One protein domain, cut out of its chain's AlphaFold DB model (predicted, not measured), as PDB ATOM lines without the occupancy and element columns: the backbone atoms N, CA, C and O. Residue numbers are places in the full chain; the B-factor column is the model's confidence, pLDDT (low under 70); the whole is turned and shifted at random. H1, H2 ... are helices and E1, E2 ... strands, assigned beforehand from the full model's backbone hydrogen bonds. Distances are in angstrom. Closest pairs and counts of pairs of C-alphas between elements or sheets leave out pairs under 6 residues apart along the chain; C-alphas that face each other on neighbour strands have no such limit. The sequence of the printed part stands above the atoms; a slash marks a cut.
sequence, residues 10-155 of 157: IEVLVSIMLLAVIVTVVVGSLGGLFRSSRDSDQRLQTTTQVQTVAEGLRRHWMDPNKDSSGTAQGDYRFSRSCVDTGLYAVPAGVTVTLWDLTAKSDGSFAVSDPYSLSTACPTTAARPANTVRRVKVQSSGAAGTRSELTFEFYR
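Overview. This is residues 10 to 155 of the 157 residues of an uncharacterized protein of Deinococcus indicus (UniProt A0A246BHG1). One very long helix, H1, sticks out as a bare arm with residues 10 to 38, and its residues 43 to 61 pack along a twisted four-stranded sheet, making two layers, a helix on one face of a sheet. Short H2 packs on the end of H1 at residues 60 to 61, and without the free arm the body spans 47 by 41 by 20 A. The printed part has 146 residues, with two named helices, then four named strands; the sheet's order is E2 E1 E3 E4, all antiparallel, and the class is mixed. The whole is extended, with a radius of gyration of the C-alphas of 25.2 A and spans of 92 by 40 by 19 A.

Along the chain. Find C-alpha 10 at (-0.557, -36.848, -30.856); from there H1, residues 10 to 61, runs 77.0 A to C-alpha 61 at (37.810, 17.962, 7.180). Next come H2, residues 73 to 79, and E1, residues 94 to 103, 29.3 A long. E2 is residues 109 to 111, E3 is residues 131 to 140, 29.0 A, and E4, residues 146 to 154, 26.6 A, ends at (44.751, 11.239, 12.841).

Arrangement. H1 is on the sheet, over E3 and E4, at a height of 9.6 A; it only just runs along the strands, 29.6 degrees from E3 on the local plane. Its closest C-alphas to E4 are Thr 47 and Ser 147, 5.9 A. With residues 60 to 61 alone H1 touches H2, about perpendicular at 81 degrees, closest at the C-alphas of Trp 61 and Gly 74, 4.1 A. In both helices every O i to N i+4 pair is within hydrogen-bond range. Look for such range at N 102 and O 110, 2.8 A, in hairpin E1 and E2; N 97 and O 136, 2.9 A, between E1 and E3; and N 135 and O 151, 2.8 A, in hairpin E3 and E4.

Size, cuts and confidence. The farthest C-alphas, Ile 10 and Ser 69, are 93.1 A apart. The printed part has no cut; links H1 to H2, H2 to E1 and E2 to E3 are long. Confidence is under 70 at residues 32, 124 to 125 and 141 to 145.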
ATOM      1  N   ILE A  10      -1.477 -36.444 -31.926       85.19
ATOM      2  CA  ILE A  10      -0.557 -36.848 -30.856       85.19
ATOM      3  C   ILE A  10       0.758 -36.060 -30.912       85.19
ATOM      4  O   ILE A  10       1.237 -35.606 -29.877       85.19
ATOM      5  N   GLU A  11       1.326 -35.845 -32.095       84.06
ATOM      6  CA  GLU A  11       2.582 -35.106 -32.269       84.06
ATOM      7  C   GLU A  11       2.441 -33.629 -31.872       84.06
ATOM      8  O   GLU A  11       3.328 -33.063 -31.227       84.06
ATOM      9  N   VAL A  12       1.281 -33.026 -32.154       87.69
ATOM     10  CA  VAL A  12       0.948 -31.668 -31.694       87.69
ATOM     11  C   VAL A  12       0.836 -31.621 -30.169       87.69
ATOM     12  O   VAL A  12       1.410 -30.733 -29.541       87.69
ATOM     13  N   LEU A  13       0.151 -32.592 -29.556       87.75
ATOM     14  CA  LEU A  13       0.005 -32.669 -28.098       87.75
ATOM     15  C   LEU A  13       1.352 -32.832 -27.385       87.75
ATOM     16  O   LEU A  13       1.619 -32.127 -26.412       87.75
ATOM     17  N   VAL A  14       2.218 -33.712 -27.893       90.62
ATOM     18  CA  VAL A  14       3.567 -33.916 -27.344       90.62
ATOM     19  C   VAL A  14       4.411 -32.652 -27.502       90.62
ATOM     20  O   VAL A  14       5.087 -32.251 -26.557       90.62
ATOM     21  N   SER A  15       4.322 -31.971 -28.647       92.38
ATOM     22  CA  SER A  15       5.046 -30.715 -28.885       92.38
ATOM     23  C   SER A  15       4.609 -29.602 -27.927       92.38
ATOM     24  O   SER A  15       5.456 -28.907 -27.369       92.38
ATOM     25  N   ILE A  16       3.301 -29.457 -27.681       90.19
ATOM     26  CA  ILE A  16       2.766 -28.476 -26.722       90.19
ATOM     27  C   ILE A  16       3.206 -28.822 -25.295       90.19
ATOM     28  O   ILE A  16       3.607 -27.929 -24.547       90.19
ATOM     29  N   MET A  17       3.182 -30.104 -24.920       91.38
ATOM     30  CA  MET A  17       3.627 -30.548 -23.598       91.38
ATOM     31  C   MET A  17       5.118 -30.256 -23.384       91.38
ATOM     32  O   MET A  17       5.492 -29.689 -22.358       91.38
ATOM     33  N   LEU A  18       5.965 -30.583 -24.364       90.38
ATOM     34  CA  LEU A  18       7.399 -30.296 -24.305       90.38
ATOM     35  C   LEU A  18       7.670 -28.790 -24.250       90.38
ATOM     36  O   LEU A  18       8.485 -28.347 -23.440       90.38
ATOM     37  N   LEU A  19       6.952 -27.994 -25.046       90.81
ATOM     38  CA  LEU A  19       7.061 -26.538 -25.015       90.81
ATOM     39  C   LEU A  19       6.698 -25.977 -23.634       90.81
ATOM     40  O   LEU A  19       7.428 -25.136 -23.112       90.81
ATOM     41  N   ALA A  20       5.618 -26.463 -23.017       89.38
ATOM     42  CA  ALA A  20       5.197 -26.021 -21.690       89.38
ATOM     43  C   ALA A  20       6.276 -26.290 -20.629       89.38
ATOM     44  O   ALA A  20       6.606 -25.387 -19.859       89.38
ATOM     45  N   VAL A  21       6.884 -27.485 -20.642       89.31
ATOM     46  CA  VAL A  21       7.982 -27.837 -19.722       89.31
ATOM     47  C   VAL A  21       9.184 -26.908 -19.923       89.31
ATOM     48  O   VAL A  21       9.704 -26.355 -18.949       89.31
ATOM     49  N   ILE A  22       9.595 -26.681 -21.175       88.19
ATOM     50  CA  ILE A  22      10.731 -25.807 -21.500       88.19
ATOM     51  C   ILE A  22      10.470 -24.378 -21.006       88.19
ATOM     52  O   ILE A  22      11.322 -23.796 -20.333       88.19
ATOM     53  N   VAL A  23       9.283 -23.825 -21.272       87.81
ATOM     54  CA  VAL A  23       8.919 -22.467 -20.839       87.81
ATOM     55  C   VAL A  23       8.957 -22.346 -19.315       87.81
ATOM     56  O   VAL A  23       9.536 -21.388 -18.807       87.81
ATOM     57  N   THR A  24       8.427 -23.317 -18.562       84.69
ATOM     58  CA  THR A  24       8.462 -23.256 -17.088       84.69
ATOM     59  C   THR A  24       9.876 -23.225 -16.509       84.69
ATOM     60  O   THR A  24      10.143 -22.445 -15.593       84.69
ATOM     61  N   VAL A  25      10.804 -24.016 -17.055       82.62
ATOM     62  CA  VAL A  25      12.199 -24.047 -16.581       82.62
ATOM     63  C   VAL A  25      12.921 -22.738 -16.912       82.62
ATOM     64  O   VAL A  25      13.640 -22.196 -16.072       82.62
ATOM     65  N   VAL A  26      12.696 -22.195 -18.112       80.88
ATOM     66  CA  VAL A  26      13.321 -20.943 -18.566       80.88
ATOM     67  C   VAL A  26      12.787 -19.729 -17.802       80.88
ATOM     68  O   VAL A  26      13.558 -18.860 -17.406       80.88
ATOM     69  N   VAL A  27      11.482 -19.659 -17.531       78.75
ATOM     70  CA  VAL A  27      10.897 -18.544 -16.767       78.75
ATOM     71  C   VAL A  27      11.418 -18.529 -15.326       78.75
ATOM     72  O   VAL A  27      11.732 -17.459 -14.800       78.75
ATOM     73  N   GLY A  28      11.579 -19.702 -14.701       72.31
ATOM     74  CA  GLY A  28      12.160 -19.818 -13.361       72.31
ATOM     75  C   GLY A  28      13.619 -19.352 -13.292       72.31
ATOM     76  O   GLY A  28      13.983 -18.595 -12.390       72.31
ATOM     77  N   SER A  29      14.449 -19.748 -14.264       70.31
ATOM     78  CA  SER A  29      15.862 -19.348 -14.313       70.31
ATOM     79  C   SER A  29      16.040 -17.856 -14.617       70.31
ATOM     80  O   SER A  29      16.835 -17.189 -13.954       70.31
ATOM     81  N   LEU A  30      15.240 -17.293 -15.530       70.38
ATOM     82  CA  LEU A  30      15.221 -15.854 -15.811       70.38
ATOM     83  C   LEU A  30      14.780 -15.038 -14.587       70.38
ATOM     84  O   LEU A  30      15.414 -14.035 -14.258       70.38
ATOM     85  N   GLY A  31      13.748 -15.486 -13.865       72.19
ATOM     86  CA  GLY A  31      13.295 -14.837 -12.631       72.19
ATOM     87  C   GLY A  31      14.385 -14.766 -11.553       72.19
ATOM     88  O   GLY A  31      14.541 -13.733 -10.896       72.19
ATOM     89  N   GLY A  32      15.182 -15.830 -11.413       68.69
ATOM     90  CA  GLY A  32      16.340 -15.862 -10.514       68.69
ATOM     91  C   GLY A  32      17.424 -14.847 -10.894       68.69
ATOM     92  O   GLY A  32      17.924 -14.126 -10.027       68.69
ATOM     93  N   LEU A  33      17.733 -14.727 -12.187       72.00
ATOM     94  CA  LEU A  33      18.716 -13.764 -12.696       72.00
ATOM     95  C   LEU A  33      18.279 -12.312 -12.457       72.00
ATOM     96  O   LEU A  33      19.079 -11.502 -11.986       72.00
ATOM     97  N   PHE A  34      17.005 -11.981 -12.692       76.75
ATOM     98  CA  PHE A  34      16.492 -10.629 -12.439       76.75
ATOM     99  C   PHE A  34      16.526 -10.250 -10.957       76.75
ATOM    100  O   PHE A  34      16.841  -9.107 -10.623       76.75
ATOM    101  N   ARG A  35      16.233 -11.196 -10.057       75.69
ATOM    102  CA  ARG A  35      16.343 -10.962  -8.612       75.69
ATOM    103  C   ARG A  35      17.794 -10.727  -8.195       75.69
ATOM    104  O   ARG A  35      18.071  -9.750  -7.510       75.69
ATOM    105  N   SER A  36      18.714 -11.562  -8.678       75.31
ATOM    106  CA  SER A  36      20.145 -11.412  -8.401       75.31
ATOM    107  C   SER A  36      20.704 -10.086  -8.920       75.31
ATOM    108  O   SER A  36      21.521  -9.464  -8.242       75.31
ATOM    109  N   SER A  37      20.266  -9.635 -10.101       77.81
ATOM    110  CA  SER A  37      20.663  -8.334 -10.650       77.81
ATOM    111  C   SER A  37      20.188  -7.196  -9.752       77.81
ATOM    112  O   SER A  37      20.997  -6.373  -9.345       77.81
ATOM    113  N   ARG A  38      18.907  -7.200  -9.358       81.75
ATOM    114  CA  ARG A  38      18.339  -6.165  -8.477       81.75
ATOM    115  C   ARG A  38      19.042  -6.102  -7.124       81.75
ATOM    116  O   ARG A  38      19.369  -5.011  -6.664       81.75
ATOM    117  N   ASP A  39      19.311  -7.251  -6.510       82.81
ATOM    118  CA  ASP A  39      20.021  -7.313  -5.228       82.81
ATOM    119  C   ASP A  39      21.461  -6.787  -5.360       82.81
ATOM    120  O   ASP A  39      21.963  -6.096  -4.467       82.81
ATOM    121  N   SER A  40      22.122  -7.073  -6.485       82.62
ATOM    122  CA  SER A  40      23.476  -6.589  -6.781       82.62
ATOM    123  C   SER A  40      23.498  -5.080  -7.003       82.62
ATOM    124  O   SER A  40      24.292  -4.387  -6.368       82.62
ATOM    125  N   ASP A  41      22.584  -4.557  -7.820       85.44
ATOM    126  CA  ASP A  41      22.446  -3.121  -8.076       85.44
ATOM    127  C   ASP A  41      22.198  -2.356  -6.773       85.44
ATOM    128  O   ASP A  41      22.817  -1.325  -6.507       85.44
ATOM    129  N   GLN A  42      21.353  -2.901  -5.897       84.69
ATOM    130  CA  GLN A  42      21.049  -2.281  -4.615       84.69
ATOM    131  C   GLN A  42      22.252  -2.281  -3.652       84.69
ATOM    132  O   GLN A  42      22.503  -1.299  -2.942       84.69
ATOM    133  N   ARG A  43      23.033  -3.367  -3.620       84.94
ATOM    134  CA  ARG A  43      24.277  -3.444  -2.831       84.94
ATOM    135  C   ARG A  43      25.344  -2.485  -3.351       84.94
ATOM    136  O   ARG A  43      26.029  -1.842  -2.554       84.94
ATOM    137  N   LEU A  44      25.460  -2.352  -4.669       88.31
ATOM    138  CA  LEU A  44      26.373  -1.400  -5.294       88.31
ATOM    139  C   LEU A  44      25.981   0.035  -4.939       88.31
ATOM    140  O   LEU A  44      26.816   0.783  -4.441       88.31
ATOM    141  N   GLN A  45      24.705   0.399  -5.087       88.50
ATOM    142  CA  GLN A  45      24.217   1.741  -4.752       88.50
ATOM    143  C   GLN A  45      24.482   2.115  -3.288       88.50
ATOM    144  O   GLN A  45      25.011   3.191  -3.011       88.50
ATOM    145  N   THR A  46      24.162   1.222  -2.346       88.00
ATOM    146  CA  THR A  46      24.385   1.470  -0.908       88.00
ATOM    147  C   THR A  46      25.871   1.589  -0.558       88.00
ATOM    148  O   THR A  46      26.243   2.433   0.256       88.00
ATOM    149  N   THR A  47      26.737   0.799  -1.196       90.44
ATOM    150  CA  THR A  47      28.195   0.880  -1.002       90.44
ATOM    151  C   THR A  47      28.762   2.184  -1.558       90.44
ATOM    152  O   THR A  47      29.474   2.893  -0.847       90.44
ATOM    153  N   THR A  48      28.389   2.551  -2.787       92.00
ATOM    154  CA  THR A  48      28.804   3.811  -3.418       92.00
ATOM    155  C   THR A  48      28.348   5.014  -2.597       92.00
ATOM    156  O   THR A  48      29.109   5.965  -2.421       92.00
ATOM    157  N   GLN A  49      27.135   4.970  -2.036       92.12
ATOM    158  CA  GLN A  49      26.623   6.031  -1.170       92.12
ATOM    159  C   GLN A  49      27.502   6.213   0.074       92.12
ATOM    160  O   GLN A  49      27.919   7.330   0.373       92.12
ATOM    161  N   VAL A  50      27.826   5.124   0.777       94.19
ATOM    162  CA  VAL A  50      28.684   5.165   1.969       94.19
ATOM    163  C   VAL A  50      30.091   5.672   1.631       94.19
ATOM    164  O   VAL A  50      30.619   6.518   2.354       94.19
ATOM    165  N   GLN A  51      30.679   5.224   0.519       94.75
ATOM    166  CA  GLN A  51      31.990   5.693   0.053       94.75
ATOM    167  C   GLN A  51      31.976   7.185  -0.287       94.75
ATOM    168  O   GLN A  51      32.841   7.930   0.170       94.75
ATOM    169  N   THR A  52      30.952   7.646  -1.005       94.69
ATOM    170  CA  THR A  52      30.790   9.063  -1.369       94.69
ATOM    171  C   THR A  52      30.678   9.940  -0.124       94.69
ATOM    172  O   THR A  52      31.301  10.999  -0.041       94.69
ATOM    173  N   VAL A  53      29.919   9.486   0.880       94.56
ATOM    174  CA  VAL A  53      29.786  10.188   2.162       94.56
ATOM    175  C   VAL A  53      31.123  10.233   2.893       94.56
ATOM    176  O   VAL A  53      31.521  11.311   3.333       94.56
ATOM    177  N   ALA A  54      31.839   9.112   2.980       95.12
ATOM    178  CA  ALA A  54      33.143   9.039   3.632       95.12
ATOM    179  C   ALA A  54      34.191   9.944   2.966       95.12
ATOM    180  O   ALA A  54      34.896  10.689   3.647       95.12
ATOM    181  N   GLU A  55      34.267   9.934   1.636       94.81
ATOM    182  CA  GLU A  55      35.178  10.788   0.874       94.81
ATOM    183  C   GLU A  55      34.805  12.266   0.960       94.81
ATOM    184  O   GLU A  55      35.684  13.120   1.090       94.81
ATOM    185  N   GLY A  56      33.509  12.578   0.912       94.50
ATOM    186  CA  GLY A  56      33.011  13.936   1.098       94.50
ATOM    187  C   GLY A  56      33.359  14.476   2.483       94.50
ATOM    188  O   GLY A  56      33.912  15.570   2.587       94.50
ATOM    189  N   LEU A  57      33.149  13.673   3.530       94.44
ATOM    190  CA  LEU A  57      33.519  14.026   4.899       94.44
ATOM    191  C   LEU A  57      35.034  14.216   5.037       94.44
ATOM    192  O   LEU A  57      35.483  15.212   5.605       94.44
ATOM    193  N   ARG A  58      35.830  13.310   4.448       93.62
ATOM    194  CA  ARG A  58      37.292  13.440   4.393       93.62
ATOM    195  C   ARG A  58      37.709  14.757   3.760       93.62
ATOM    196  O   ARG A  58      38.527  15.469   4.332       93.62
ATOM    197  N   ARG A  59      37.160  15.078   2.586       93.12
ATOM    198  CA  ARG A  59      37.468  16.312   1.855       93.12
ATOM    199  C   ARG A  59      37.102  17.543   2.684       93.12
ATOM    200  O   ARG A  59      37.896  18.471   2.750       93.12
ATOM    201  N   HIS A  60      35.956  17.515   3.362       91.88
ATOM    202  CA  HIS A  60      35.469  18.624   4.186       91.88
ATOM    203  C   HIS A  60      36.351  18.908   5.411       91.88
ATOM    204  O   HIS A  60      36.555  20.063   5.785       91.88
ATOM    205  N   TRP A  61      36.898  17.860   6.032       92.31
ATOM    206  CA  TRP A  61      37.810  17.962   7.180       92.31
ATOM    207  C   TRP A  61      39.279  18.169   6.803       92.31
ATOM    208  O   TRP A  61      40.072  18.637   7.617       92.31
ATOM    209  N   MET A  62      39.657  17.833   5.573       91.19
ATOM    210  CA  MET A  62      40.991  18.092   5.028       91.19
ATOM    211  C   MET A  62      41.056  19.394   4.224       91.19
ATOM    212  O   MET A  62      42.042  19.624   3.533       91.19
ATOM    213  N   ASP A  63      40.029  20.242   4.318       90.81
ATOM    214  CA  ASP A  63      39.983  21.537   3.643       90.81
ATOM    215  C   ASP A  63      41.164  22.425   4.095       90.81
ATOM    216  O   ASP A  63      41.242  22.779   5.281       90.81
ATOM    217  N   PRO A  64      42.104  22.761   3.187       90.50
ATOM    218  CA  PRO A  64      43.279  23.558   3.520       90.50
ATOM    219  C   PRO A  64      42.974  25.059   3.582       90.50
ATOM    220  O   PRO A  64      43.848  25.833   3.983       90.50
ATOM    221  N   ASN A  65      41.773  25.487   3.173       90.94
ATOM    222  CA  ASN A  65      41.396  26.892   3.179       90.94
ATOM    223  C   ASN A  65      41.463  27.447   4.595       90.94
ATOM    224  O   ASN A  65      41.001  26.819   5.547       90.94
ATOM    225  N   LYS A  66      42.035  28.640   4.731       87.88
ATOM    226  CA  LYS A  66      42.161  29.320   6.017       87.88
ATOM    227  C   LYS A  66      41.017  30.303   6.206       87.88
ATOM    228  O   LYS A  66      40.569  30.931   5.249       87.88
ATOM    229  N   ASP A  67      40.540  30.428   7.435       83.38
ATOM    230  CA  ASP A  67      39.656  31.525   7.814       83.38
ATOM    231  C   ASP A  67      40.446  32.831   8.027       83.38
ATOM    232  O   ASP A  67      41.671  32.886   7.879       83.38
ATOM    233  N   SER A  68      39.745  33.902   8.403       80.81
ATOM    234  CA  SER A  68      40.346  35.213   8.685       80.81
ATOM    235  C   SER A  68      41.337  35.206   9.860       80.81
ATOM    236  O   SER A  68      42.093  36.161  10.008       80.81
ATOM    237  N   SER A  69      41.351  34.149  10.683       80.12
ATOM    238  CA  SER A  69      42.310  33.960  11.778       80.12
ATOM    239  C   SER A  69      43.580  33.216  11.343       80.12
ATOM    240  O   SER A  69      44.517  33.083  12.124       80.12
ATOM    241  N   GLY A  70      43.631  32.736  10.094       81.50
ATOM    242  CA  GLY A  70      44.734  31.928   9.577       81.50
ATOM    243  C   GLY A  70      44.643  30.441   9.940       81.50
ATOM    244  O   GLY A  70      45.557  29.683   9.599       81.50
ATOM    245  N   THR A  71      43.550  30.012  10.579       83.06
ATOM    246  CA  THR A  71      43.297  28.616  10.952       83.06
ATOM    247  C   THR A  71      42.723  27.866   9.758       83.06
ATOM    248  O   THR A  71      41.798  28.358   9.107       83.06
ATOM    249  N   ALA A  72      43.238  26.671   9.454       88.31
ATOM    250  CA  ALA A  72      42.643  25.848   8.406       88.31
ATOM    251  C   ALA A  72      41.215  25.447   8.815       88.31
ATOM    252  O   ALA A  72      40.994  24.846   9.866       88.31
ATOM    253  N   GLN A  73      40.232  25.752   7.976       89.19
ATOM    254  CA  GLN A  73      38.823  25.455   8.229       89.19
ATOM    255  C   GLN A  73      38.595  23.954   8.428       89.19
ATOM    256  O   GLN A  73      37.773  23.557   9.257       89.19
ATOM    257  N   GLY A  74      39.357  23.116   7.718       90.38
ATOM    258  CA  GLY A  74      39.358  21.673   7.922       90.38
ATOM    259  C   GLY A  74      39.758  21.273   9.345       90.38
ATOM    260  O   GLY A  74      39.083  20.438   9.939       90.38
ATOM    261  N   ASP A  75      40.777  21.911   9.935       88.81
ATOM    262  CA  ASP A  75      41.197  21.659  11.326       88.81
ATOM    263  C   ASP A  75      40.107  22.024  12.328       88.81
ATOM    264  O   ASP A  75      39.795  21.261  13.248       88.81
ATOM    265  N   TYR A  76      39.479  23.177  12.118       89.25
ATOM    266  CA  TYR A  76      38.375  23.631  12.948       89.25
ATOM    267  C   TYR A  76      37.189  22.655  12.897       89.25
ATOM    268  O   TYR A  76      36.660  22.249  13.934       89.25
ATOM    269  N   ARG A  77      36.795  22.214  11.697       91.12
ATOM    270  CA  ARG A  77      35.684  21.266  11.511       91.12
ATOM    271  C   ARG A  77      36.008  19.883  12.064       91.12
ATOM    272  O   ARG A  77      35.186  19.269  12.750       91.12
ATOM    273  N   PHE A  78      37.222  19.415  11.785       90.75
ATOM    274  CA  PHE A  78      37.713  18.130  12.246       90.75
ATOM    275  C   PHE A  78      37.765  18.079  13.766       90.75
ATOM    276  O   PHE A  78      37.189  17.165  14.339       90.75
ATOM    277  N   SER A  79      38.380  19.059  14.434       89.81
ATOM    278  CA  SER A  79      38.481  19.085  15.901       89.81
ATOM    279  C   SER A  79      37.112  19.124  16.587       89.81
ATOM    280  O   SER A  79      36.955  18.562  17.665       89.81
ATOM    281  N   ARG A  80      36.090  19.696  15.948       90.25
ATOM    282  CA  ARG A  80      34.741  19.838  16.519       90.25
ATOM    283  C   ARG A  80      33.745  18.774  16.063       90.25
ATOM    284  O   ARG A  80      32.585  18.817  16.465       90.25
ATOM    285  N   SER A  81      34.182  17.793  15.263       91.81
ATOM    286  CA  SER A  81      33.316  16.706  14.755       91.81
ATOM    287  C   SER A  81      32.058  17.240  14.072       91.81
ATOM    288  O   SER A  81      30.946  16.760  14.293       91.81
ATOM    289  N   CYS A  82      32.241  18.268  13.253       92.06
ATOM    290  CA  CYS A  82      31.139  18.951  12.607       92.06
ATOM    291  C   CYS A  82      31.315  19.025  11.096       92.06
ATOM    292  O   CYS A  82      32.411  18.860  10.551       92.06
ATOM    293  N   VAL A  83      30.205  19.306  10.433       92.38
ATOM    294  CA  VAL A  83      30.147  19.718   9.035       92.38
ATOM    295  C   VAL A  83      29.412  21.045   8.932       92.38
ATOM    296  O   VAL A  83      28.699  21.442   9.849       92.38
ATOM    297  N   ASP A  84      29.622  21.737   7.818       88.25
ATOM    298  CA  ASP A  84      28.895  22.959   7.495       88.25
ATOM    299  C   ASP A  84      27.842  22.592   6.455       88.25
ATOM    300  O   ASP A  84      28.196  22.206   5.340       88.25
ATOM    301  N   THR A  85      26.564  22.687   6.818       83.75
ATOM    302  CA  THR A  85      25.451  22.287   5.950       83.75
ATOM    303  C   THR A  85      25.361  23.097   4.658       83.75
ATOM    304  O   THR A  85      24.731  22.630   3.713       83.75
ATOM    305  N   GLY A  86      25.987  24.279   4.584       83.81
ATOM    306  CA  GLY A  86      26.079  25.057   3.345       83.81
ATOM    307  C   GLY A  86      27.082  24.491   2.332       83.81
ATOM    308  O   GLY A  86      26.996  24.800   1.147       83.81
ATOM    309  N   LEU A  87      28.019  23.651   2.782       83.31
ATOM    310  CA  LEU A  87      29.112  23.102   1.970       83.31
ATOM    311  C   LEU A  87      29.040  21.579   1.824       83.31
ATOM    312  O   LEU A  87      29.445  21.030   0.802       83.31
ATOM    313  N   TYR A  88      28.534  20.888   2.843       89.50
ATOM    314  CA  TYR A  88      28.402  19.441   2.861       89.50
ATOM    315  C   TYR A  88      27.208  19.019   3.717       89.50
ATOM    316  O   TYR A  88      27.104  19.369   4.892       89.50
ATOM    317  N   ALA A  89      26.338  18.194   3.138       90.25
ATOM    318  CA  ALA A  89      25.215  17.587   3.833       90.25
ATOM    319  C   ALA A  89      25.325  16.062   3.766       90.25
ATOM    320  O   ALA A  89      25.585  15.490   2.705       90.25
ATOM    321  N   VAL A  90      25.096  15.403   4.901       90.62
ATOM    322  CA  VAL A  90      24.951  13.945   4.936       90.62
ATOM    323  C   VAL A  90      23.605  13.594   4.287       90.62
ATOM    324  O   VAL A  90      22.578  14.113   4.731       90.62
ATOM    325  N   PRO A  91      23.575  12.747   3.241       90.94
ATOM    326  CA  PRO A  91      22.332  12.339   2.598       90.94
ATOM    327  C   PRO A  91      21.373  11.652   3.574       90.94
ATOM    328  O   PRO A  91      21.795  10.955   4.499       90.94
ATOM    329  N   ALA A  92      20.071  11.787   3.320       87.50
ATOM    330  CA  ALA A  92      19.056  11.062   4.075       87.50
ATOM    331  C   ALA A  92      19.297   9.540   4.019       87.50
ATOM    332  O   ALA A  92      19.720   8.999   2.996       87.50
ATOM    333  N   GLY A  93      19.025   8.849   5.131       88.31
ATOM    334  CA  GLY A  93      19.245   7.402   5.256       88.31
ATOM    335  C   GLY A  93      20.691   6.992   5.557       88.31
ATOM    336  O   GLY A  93      20.964   5.797   5.670       88.31
ATOM    337  N   VAL A  94      21.604   7.957   5.727       92.31
ATOM    338  CA  VAL A  94      22.984   7.716   6.164       92.31
ATOM    339  C   VAL A  94      23.196   8.266   7.570       92.31
ATOM    340  O   VAL A  94      22.835   9.397   7.876       92.31
ATOM    341  N   THR A  95      23.805   7.459   8.435       93.44
ATOM    342  CA  THR A  95      24.184   7.836   9.799       93.44
ATOM    343  C   THR A  95      25.701   7.843   9.925       93.44
ATOM    344  O   THR A  95      26.369   6.898   9.503       93.44
ATOM    345  N   VAL A  96      26.243   8.899  10.533       95.25
ATOM    346  CA  VAL A  96      27.671   9.016  10.849       95.25
ATOM    347  C   VAL A  96      27.839   8.996  12.362       95.25
ATOM    348  O   VAL A  96      27.362   9.889  13.062       95.25
ATOM    349  N   THR A  97      28.508   7.960  12.859       95.69
ATOM    350  CA  THR A  97      28.860   7.794  14.274       95.69
ATOM    351  C   THR A  97      30.360   7.970  14.439       95.69
ATOM    352  O   THR A  97      31.133   7.472  13.622       95.69
ATOM    353  N   LEU A  98      30.778   8.658  15.492       95.06
ATOM    354  CA  LEU A  98      32.174   8.931  15.793       95.06
ATOM    355  C   LEU A  98      32.509   8.478  17.205       95.06
ATOM    356  O   LEU A  98      31.640   8.439  18.071       95.06
ATOM    357  N   TRP A  99      33.778   8.172  17.423       94.75
ATOM    358  CA  TRP A  99      34.364   8.030  18.747       94.75
ATOM    359  C   TRP A  99      35.857   8.327  18.663       94.75
ATOM    360  O   TRP A  99      36.497   8.132  17.624       94.75
ATOM    361  N   ASP A 100      36.412   8.807  19.764       93.81
ATOM    362  CA  ASP A 100      37.815   9.169  19.863       93.81
ATOM    363  C   ASP A 100      38.585   8.081  20.623       93.81
ATOM    364  O   ASP A 100      38.150   7.564  21.653       93.81
ATOM    365  N   LEU A 101      39.743   7.716  20.081       93.06
ATOM    366  CA  LEU A 101      40.692   6.762  20.636       93.06
ATOM    367  C   LEU A 101      41.850   7.550  21.243       93.06
ATOM    368  O   LEU A 101      42.564   8.261  20.535       93.06
ATOM    369  N   THR A 102      42.044   7.415  22.548       92.00
ATOM    370  CA  THR A 102      43.134   8.062  23.284       92.00
ATOM    371  C   THR A 102      44.166   7.012  23.659       92.00
ATOM    372  O   THR A 102      43.840   6.063  24.373       92.00
ATOM    373  N   ALA A 103      45.401   7.165  23.183       89.75
ATOM    374  CA  ALA A 103      46.495   6.290  23.589       89.75
ATOM    375  C   ALA A 103      46.840   6.532  25.068       89.75
ATOM    376  O   ALA A 103      46.938   7.677  25.513       89.75
ATOM    377  N   LYS A 104      47.022   5.455  25.828       89.38
ATOM    378  CA  LYS A 104      47.476   5.492  27.219       89.38
ATOM    379  C   LYS A 104      48.968   5.169  27.305       89.38
ATOM    380  O   LYS A 104      49.554   4.590  26.393       89.38
ATOM    381  N   SER A 105      49.579   5.516  28.434       90.12
ATOM    382  CA  SER A 105      50.999   5.256  28.709       90.12
ATOM    383  C   SER A 105      51.355   3.767  28.809       90.12
ATOM    384  O   SER A 105      52.522   3.418  28.673       90.12
ATOM    385  N   ASP A 106      50.368   2.895  29.021       91.62
ATOM    386  CA  ASP A 106      50.519   1.437  29.083       91.62
ATOM    387  C   ASP A 106      50.445   0.753  27.700       91.62
ATOM    388  O   ASP A 106      50.480  -0.474  27.616       91.62
ATOM    389  N   GLY A 107      50.331   1.527  26.614       86.38
ATOM    390  CA  GLY A 107      50.183   1.017  25.248       86.38
ATOM    391  C   GLY A 107      48.756   0.597  24.873       86.38
ATOM    392  O   GLY A 107      48.531   0.165  23.743       86.38
ATOM    393  N   SER A 108      47.783   0.734  25.779       91.25
ATOM    394  CA  SER A 108      46.364   0.506  25.491       91.25
ATOM    395  C   SER A 108      45.668   1.766  24.955       91.25
ATOM    396  O   SER A 108      46.213   2.871  24.989       91.25
ATOM    397  N   PHE A 109      44.433   1.613  24.468       90.81
ATOM    398  CA  PHE A 109      43.598   2.726  24.006       90.81
ATOM    399  C   PHE A 109      42.353   2.865  24.888       90.81
ATOM    400  O   PHE A 109      41.635   1.894  25.119       90.81
ATOM    401  N   ALA A 110      42.074   4.080  25.361       92.31
ATOM    402  CA  ALA A 110      40.747   4.447  25.850       92.31
ATOM    403  C   ALA A 110      39.858   4.830  24.664       92.31
ATOM    404  O   ALA A 110      40.281   5.596  23.801       92.31
ATOM    405  N   VAL A 111      38.628   4.325  24.649       93.69
ATOM    406  CA  VAL A 111      37.612   4.670  23.650       93.69
ATOM    407  C   VAL A 111      36.592   5.587  24.314       93.69
ATOM    408  O   VAL A 111      36.133   5.278  25.413       93.69
ATOM    409  N   SER A 112      36.257   6.711  23.682       93.50
ATOM    410  CA  SER A 112      35.150   7.557  24.135       93.50
ATOM    411  C   SER A 112      33.800   6.879  23.902       93.50
ATOM    412  O   SER A 112      33.678   5.988  23.058       93.50
ATOM    413  N   ASP A 113      32.756   7.379  24.561       93.75
ATOM    414  CA  ASP A 113      31.390   7.059  24.153       93.75
ATOM    415  C   ASP A 113      31.151   7.486  22.693       93.75
ATOM    416  O   ASP A 113      31.735   8.482  22.237       93.75
ATOM    417  N   PRO A 114      30.328   6.741  21.935       94.19
ATOM    418  CA  PRO A 114      29.990   7.104  20.571       94.19
ATOM    419  C   PRO A 114      29.087   8.340  20.546       94.19
ATOM    420  O   PRO A 114      28.135   8.450  21.317       94.19
ATOM    421  N   TYR A 115      29.340   9.243  19.608       93.19
ATOM    422  CA  TYR A 115      28.543  10.450  19.402       93.19
ATOM    423  C   TYR A 115      28.290  10.699  17.909       93.19
ATOM    424  O   TYR A 115      28.935  10.118  17.034       93.19
ATOM    425  N   SER A 116      27.297  11.532  17.601       92.12
ATOM    426  CA  SER A 116      26.884  11.832  16.228       92.12
ATOM    427  C   SER A 116      27.675  12.987  15.621       92.12
ATOM    428  O   SER A 116      28.115  13.898  16.324       92.12
ATOM    429  N   LEU A 117      27.782  12.992  14.291       92.81
ATOM    430  CA  LEU A 117      28.308  14.134  13.549       92.81
ATOM    431  C   LEU A 117      27.407  15.355  13.762       92.81
ATOM    432  O   LEU A 117      26.199  15.277  13.538       92.81
ATOM    433  N   SER A 118      27.987  16.481  14.168       91.31
ATOM    434  CA  SER A 118      27.229  17.717  14.349       91.31
ATOM    435  C   SER A 118      27.036  18.442  13.016       91.31
ATOM    436  O   SER A 118      27.978  18.609  12.241       91.31
ATOM    437  N   THR A 119      25.821  18.917  12.750       88.69
ATOM    438  CA  THR A 119      25.504  19.753  11.576       88.69
ATOM    439  C   THR A 119      25.843  21.232  11.785       88.69
ATOM    440  O   THR A 119      25.726  22.030  10.862       88.69
ATOM    441  N   ALA A 120      26.270  21.597  12.993       86.06
ATOM    442  CA  ALA A 120      26.821  22.902  13.324       86.06
ATOM    443  C   ALA A 120      28.208  22.722  13.942       86.06
ATOM    444  O   ALA A 120      28.468  21.717  14.601       86.06
ATOM    445  N   CYS A 121      29.099  23.694  13.770       86.19
ATOM    446  CA  CYS A 121      30.416  23.667  14.399       86.19
ATOM    447  C   CYS A 121      30.410  24.458  15.717       86.19
ATOM    448  O   CYS A 121      30.614  25.674  15.680       86.19
ATOM    449  N   PRO A 122      30.160  23.807  16.874       79.56
ATOM    450  CA  PRO A 122      30.018  24.495  18.157       79.56
ATOM    451  C   PRO A 122      31.345  25.111  18.581       79.56
ATOM    452  O   PRO A 122      32.375  24.506  18.332       79.56
ATOM    453  N   THR A 123      31.350  26.246  19.281       75.25
ATOM    454  CA  THR A 123      32.584  26.931  19.722       75.25
ATOM    455  C   THR A 123      33.229  26.329  20.978       75.25
ATOM    456  O   THR A 123      34.405  26.590  21.240       75.25
ATOM    457  N   THR A 124      32.551  25.429  21.692       65.75
ATOM    458  CA  THR A 124      32.973  24.923  23.015       65.75
ATOM    459  C   THR A 124      33.456  23.469  23.059       65.75
ATOM    460  O   THR A 124      34.258  23.142  23.925       65.75
ATOM    461  N   ALA A 125      33.037  22.597  22.137       68.00
ATOM    462  CA  ALA A 125      33.430  21.183  22.150       68.00
ATOM    463  C   ALA A 125      34.572  20.916  21.159       68.00
ATOM    464  O   ALA A 125      34.333  20.769  19.962       68.00
ATOM    465  N   ALA A 126      35.809  20.879  21.656       76.81
ATOM    466  CA  ALA A 126      36.973  20.451  20.885       76.81
ATOM    467  C   ALA A 126      37.379  19.025  21.279       76.81
ATOM    468  O   ALA A 126      37.288  18.633  22.443       76.81
ATOM    469  N   ARG A 127      37.837  18.257  20.292       84.44
ATOM    470  CA  ARG A 127      38.399  16.919  20.467       84.44
ATOM    471  C   ARG A 127      39.554  16.941  21.479       84.44
ATOM    472  O   ARG A 127      40.380  17.854  21.401       84.44
ATOM    473  N   PRO A 128      39.692  15.922  22.348       83.19
ATOM    474  CA  PRO A 128      40.880  15.790  23.182       83.19
ATOM    475  C   PRO A 128      42.154  15.716  22.326       83.19
ATOM    476  O   PRO A 128      42.176  15.076  21.266       83.19
ATOM    477  N   ALA A 129      43.222  16.378  22.772       81.31
ATOM    478  CA  ALA A 129      44.510  16.356  22.082       81.31
ATOM    479  C   ALA A 129      45.070  14.925  21.993       81.31
ATOM    480  O   ALA A 129      44.772  14.080  22.834       81.31
ATOM    481  N   ASN A 130      45.896  14.660  20.976       82.94
ATOM    482  CA  ASN A 130      46.564  13.365  20.763       82.94
ATOM    483  C   ASN A 130      45.622  12.152  20.654       82.94
ATOM    484  O   ASN A 130      45.978  11.037  21.032       82.94
ATOM    485  N   THR A 131      44.425  12.357  20.111       89.38
ATOM    486  CA  THR A 131      43.476  11.273  19.842       89.38
ATOM    487  C   THR A 131      43.424  10.905  18.361       89.38
ATOM    488  O   THR A 131      43.692  11.718  17.467       89.38
ATOM    489  N   VAL A 132      43.057   9.659  18.079       92.06
ATOM    490  CA  VAL A 132      42.659   9.200  16.744       92.06
ATOM    491  C   VAL A 132      41.140   9.182  16.708       92.06
ATOM    492  O   VAL A 132      40.505   8.601  17.578       92.06
ATOM    493  N   ARG A 133      40.539   9.814  15.704       93.19
ATOM    494  CA  ARG A 133      39.088   9.809  15.539       93.19
ATOM    495  C   ARG A 133      38.694   8.652  14.646       93.19
ATOM    496  O   ARG A 133      39.101   8.622  13.486       93.19
ATOM    497  N   ARG A 134      37.882   7.732  15.149       94.94
ATOM    498  CA  ARG A 134      37.265   6.699  14.321       94.94
ATOM    499  C   ARG A 134      35.880   7.167  13.898       94.94
ATOM    500  O   ARG A 134      35.126   7.733  14.687       94.94
ATOM    501  N   VAL A 135      35.567   6.949  12.632       96.00
ATOM    502  CA  VAL A 135      34.308   7.347  12.014       96.00
ATOM    503  C   VAL A 135      33.690   6.124  11.379       96.00
ATOM    504  O   VAL A 135      34.341   5.421  10.610       96.00
ATOM    505  N   LYS A 136      32.421   5.902  11.683       96.50
ATOM    506  CA  LYS A 136      31.593   4.871  11.086       96.50
ATOM    507  C   LYS A 136      30.475   5.528  10.301       96.50
ATOM    508  O   LYS A 136      29.662   6.261  10.864       96.50
ATOM    509  N   VAL A 137      30.429   5.240   9.010       96.06
ATOM    510  CA  VAL A 137      29.368   5.664   8.101       96.06
ATOM    511  C   VAL A 137      28.509   4.447   7.793       96.06
ATOM    512  O   VAL A 137      29.014   3.438   7.307       96.06
ATOM    513  N   GLN A 138      27.217   4.536   8.086       94.56
ATOM    514  CA  GLN A 138      26.252   3.465   7.853       94.56
ATOM    515  C   GLN A 138      25.112   3.975   6.980       94.56
ATOM    516  O   GLN A 138      24.511   4.997   7.297       94.56
ATOM    517  N   SER A 139      24.792   3.250   5.910       92.62
ATOM    518  CA  SER A 139      23.582   3.472   5.112       92.62
ATOM    519  C   SER A 139      22.601   2.323   5.314       92.62
ATOM    520  O   SER A 139      22.993   1.152   5.342       92.62
ATOM    521  N   SER A 140      21.319   2.660   5.436       82.44
ATOM    522  CA  SER A 140      20.220   1.706   5.312       82.44
ATOM    523  C   SER A 140      19.599   1.821   3.920       82.44
ATOM    524  O   SER A 140      18.950   2.820   3.613       82.44
ATOM    525  N   GLY A 141      19.776   0.798   3.087       67.94
ATOM    526  CA  GLY A 141      19.087   0.680   1.806       67.94
ATOM    527  C   GLY A 141      17.634   0.224   1.959       67.94
ATOM    528  O   GLY A 141      17.217  -0.272   3.011       67.94
ATOM    529  N   ALA A 142      16.864   0.332   0.872       62.28
ATOM    530  CA  ALA A 142      15.552  -0.311   0.768       62.28
ATOM    531  C   ALA A 142      15.670  -1.824   1.061       62.28
ATOM    532  O   ALA A 142      16.731  -2.409   0.891       62.28
ATOM    533  N   ALA A 143      14.626  -2.484   1.562       59.81
ATOM    534  CA  ALA A 143      14.658  -3.918   1.907       59.81
ATOM    535  C   ALA A 143      15.667  -4.360   3.004       59.81
ATOM    536  O   ALA A 143      15.896  -5.554   3.176       59.81
ATOM    537  N   GLY A 144      16.236  -3.434   3.787       66.06
ATOM    538  CA  GLY A 144      17.021  -3.767   4.988       66.06
ATOM    539  C   GLY A 144      18.506  -4.065   4.750       66.06
ATOM    540  O   GLY A 144      19.217  -4.385   5.702       66.06
ATOM    541  N   THR A 145      18.998  -3.919   3.515       69.25
ATOM    542  CA  THR A 145      20.431  -4.017   3.197       69.25
ATOM    543  C   THR A 145      21.190  -2.889   3.898       69.25
ATOM    544  O   THR A 145      20.896  -1.715   3.678       69.25
ATOM    545  N   ARG A 146      22.159  -3.236   4.750       81.38
ATOM    546  CA  ARG A 146      23.006  -2.277   5.470       81.38
ATOM    547  C   ARG A 146      24.425  -2.337   4.925       81.38
ATOM    548  O   ARG A 146      25.001  -3.420   4.867       81.38
ATOM    549  N   SER A 147      24.971  -1.177   4.587       89.38
ATOM    550  CA  SER A 147      26.381  -1.026   4.224       89.38
ATOM    551  C   SER A 147      27.060  -0.144   5.258       89.38
ATOM    552  O   SER A 147      26.512   0.882   5.664       89.38
ATOM    553  N   GLU A 148      28.243  -0.559   5.696       93.19
ATOM    554  CA  GLU A 148      29.041   0.135   6.700       93.19
ATOM    555  C   GLU A 148      30.468   0.322   6.194       93.19
ATOM    556  O   GLU A 148      31.055  -0.587   5.607       93.19
ATOM    557  N   LEU A 149      31.032   1.493   6.466       94.19
ATOM    558  CA  LEU A 149      32.444   1.778   6.280       94.19
ATOM    559  C   LEU A 149      32.966   2.467   7.537       94.19
ATOM    560  O   LEU A 149      32.435   3.496   7.960       94.19
ATOM    561  N   THR A 150      34.020   1.894   8.111       95.62
ATOM    562  CA  THR A 150      34.704   2.441   9.278       95.62
ATOM    563  C   THR A 150      36.126   2.829   8.897       95.62
ATOM    564  O   THR A 150      36.838   2.048   8.269       95.62
ATOM    565  N   PHE A 151      36.537   4.038   9.266       93.81
ATOM    566  CA  PHE A 151      37.859   4.579   8.966       93.81
ATOM    567  C   PHE A 151      38.364   5.471  10.098       93.81
ATOM    568  O   PHE A 151      37.606   5.892  10.972       93.81
ATOM    569  N   GLU A 152      39.660   5.765  10.079       92.62
ATOM    570  CA  GLU A 152      40.346   6.484  11.147       92.62
ATOM    571  C   GLU A 152      41.022   7.746  10.622       92.62
ATOM    572  O   GLU A 152      41.583   7.771   9.526       92.62
ATOM    573  N   PHE A 153      40.953   8.807  11.420       89.25
ATOM    574  CA  PHE A 153      41.572  10.095  11.159       89.25
ATOM    575  C   PHE A 153      42.510  10.444  12.301       89.25
ATOM    576  O   PHE A 153      42.101  10.584  13.459       89.25
ATOM    577  N   TYR A 154      43.767  10.664  11.948       84.69
ATOM    578  CA  TYR A 154      44.751  11.239  12.841       84.69
ATOM    579  C   TYR A 154      45.235  12.564  12.271       84.69
ATOM    580  O   TYR A 154      45.590  12.658  11.096       84.69
ATOM    581  N   ARG A 155      45.240  13.590  13.118       75.12
ATOM    582  CA  ARG A 155      45.828  14.889  12.816       75.12
ATOM    583  C   ARG A 155      46.433  15.438  14.099       75.12
ATOM    584  O   ARG A 155      45.750  15.469  15.126       75.12
TER     585      ARG A 155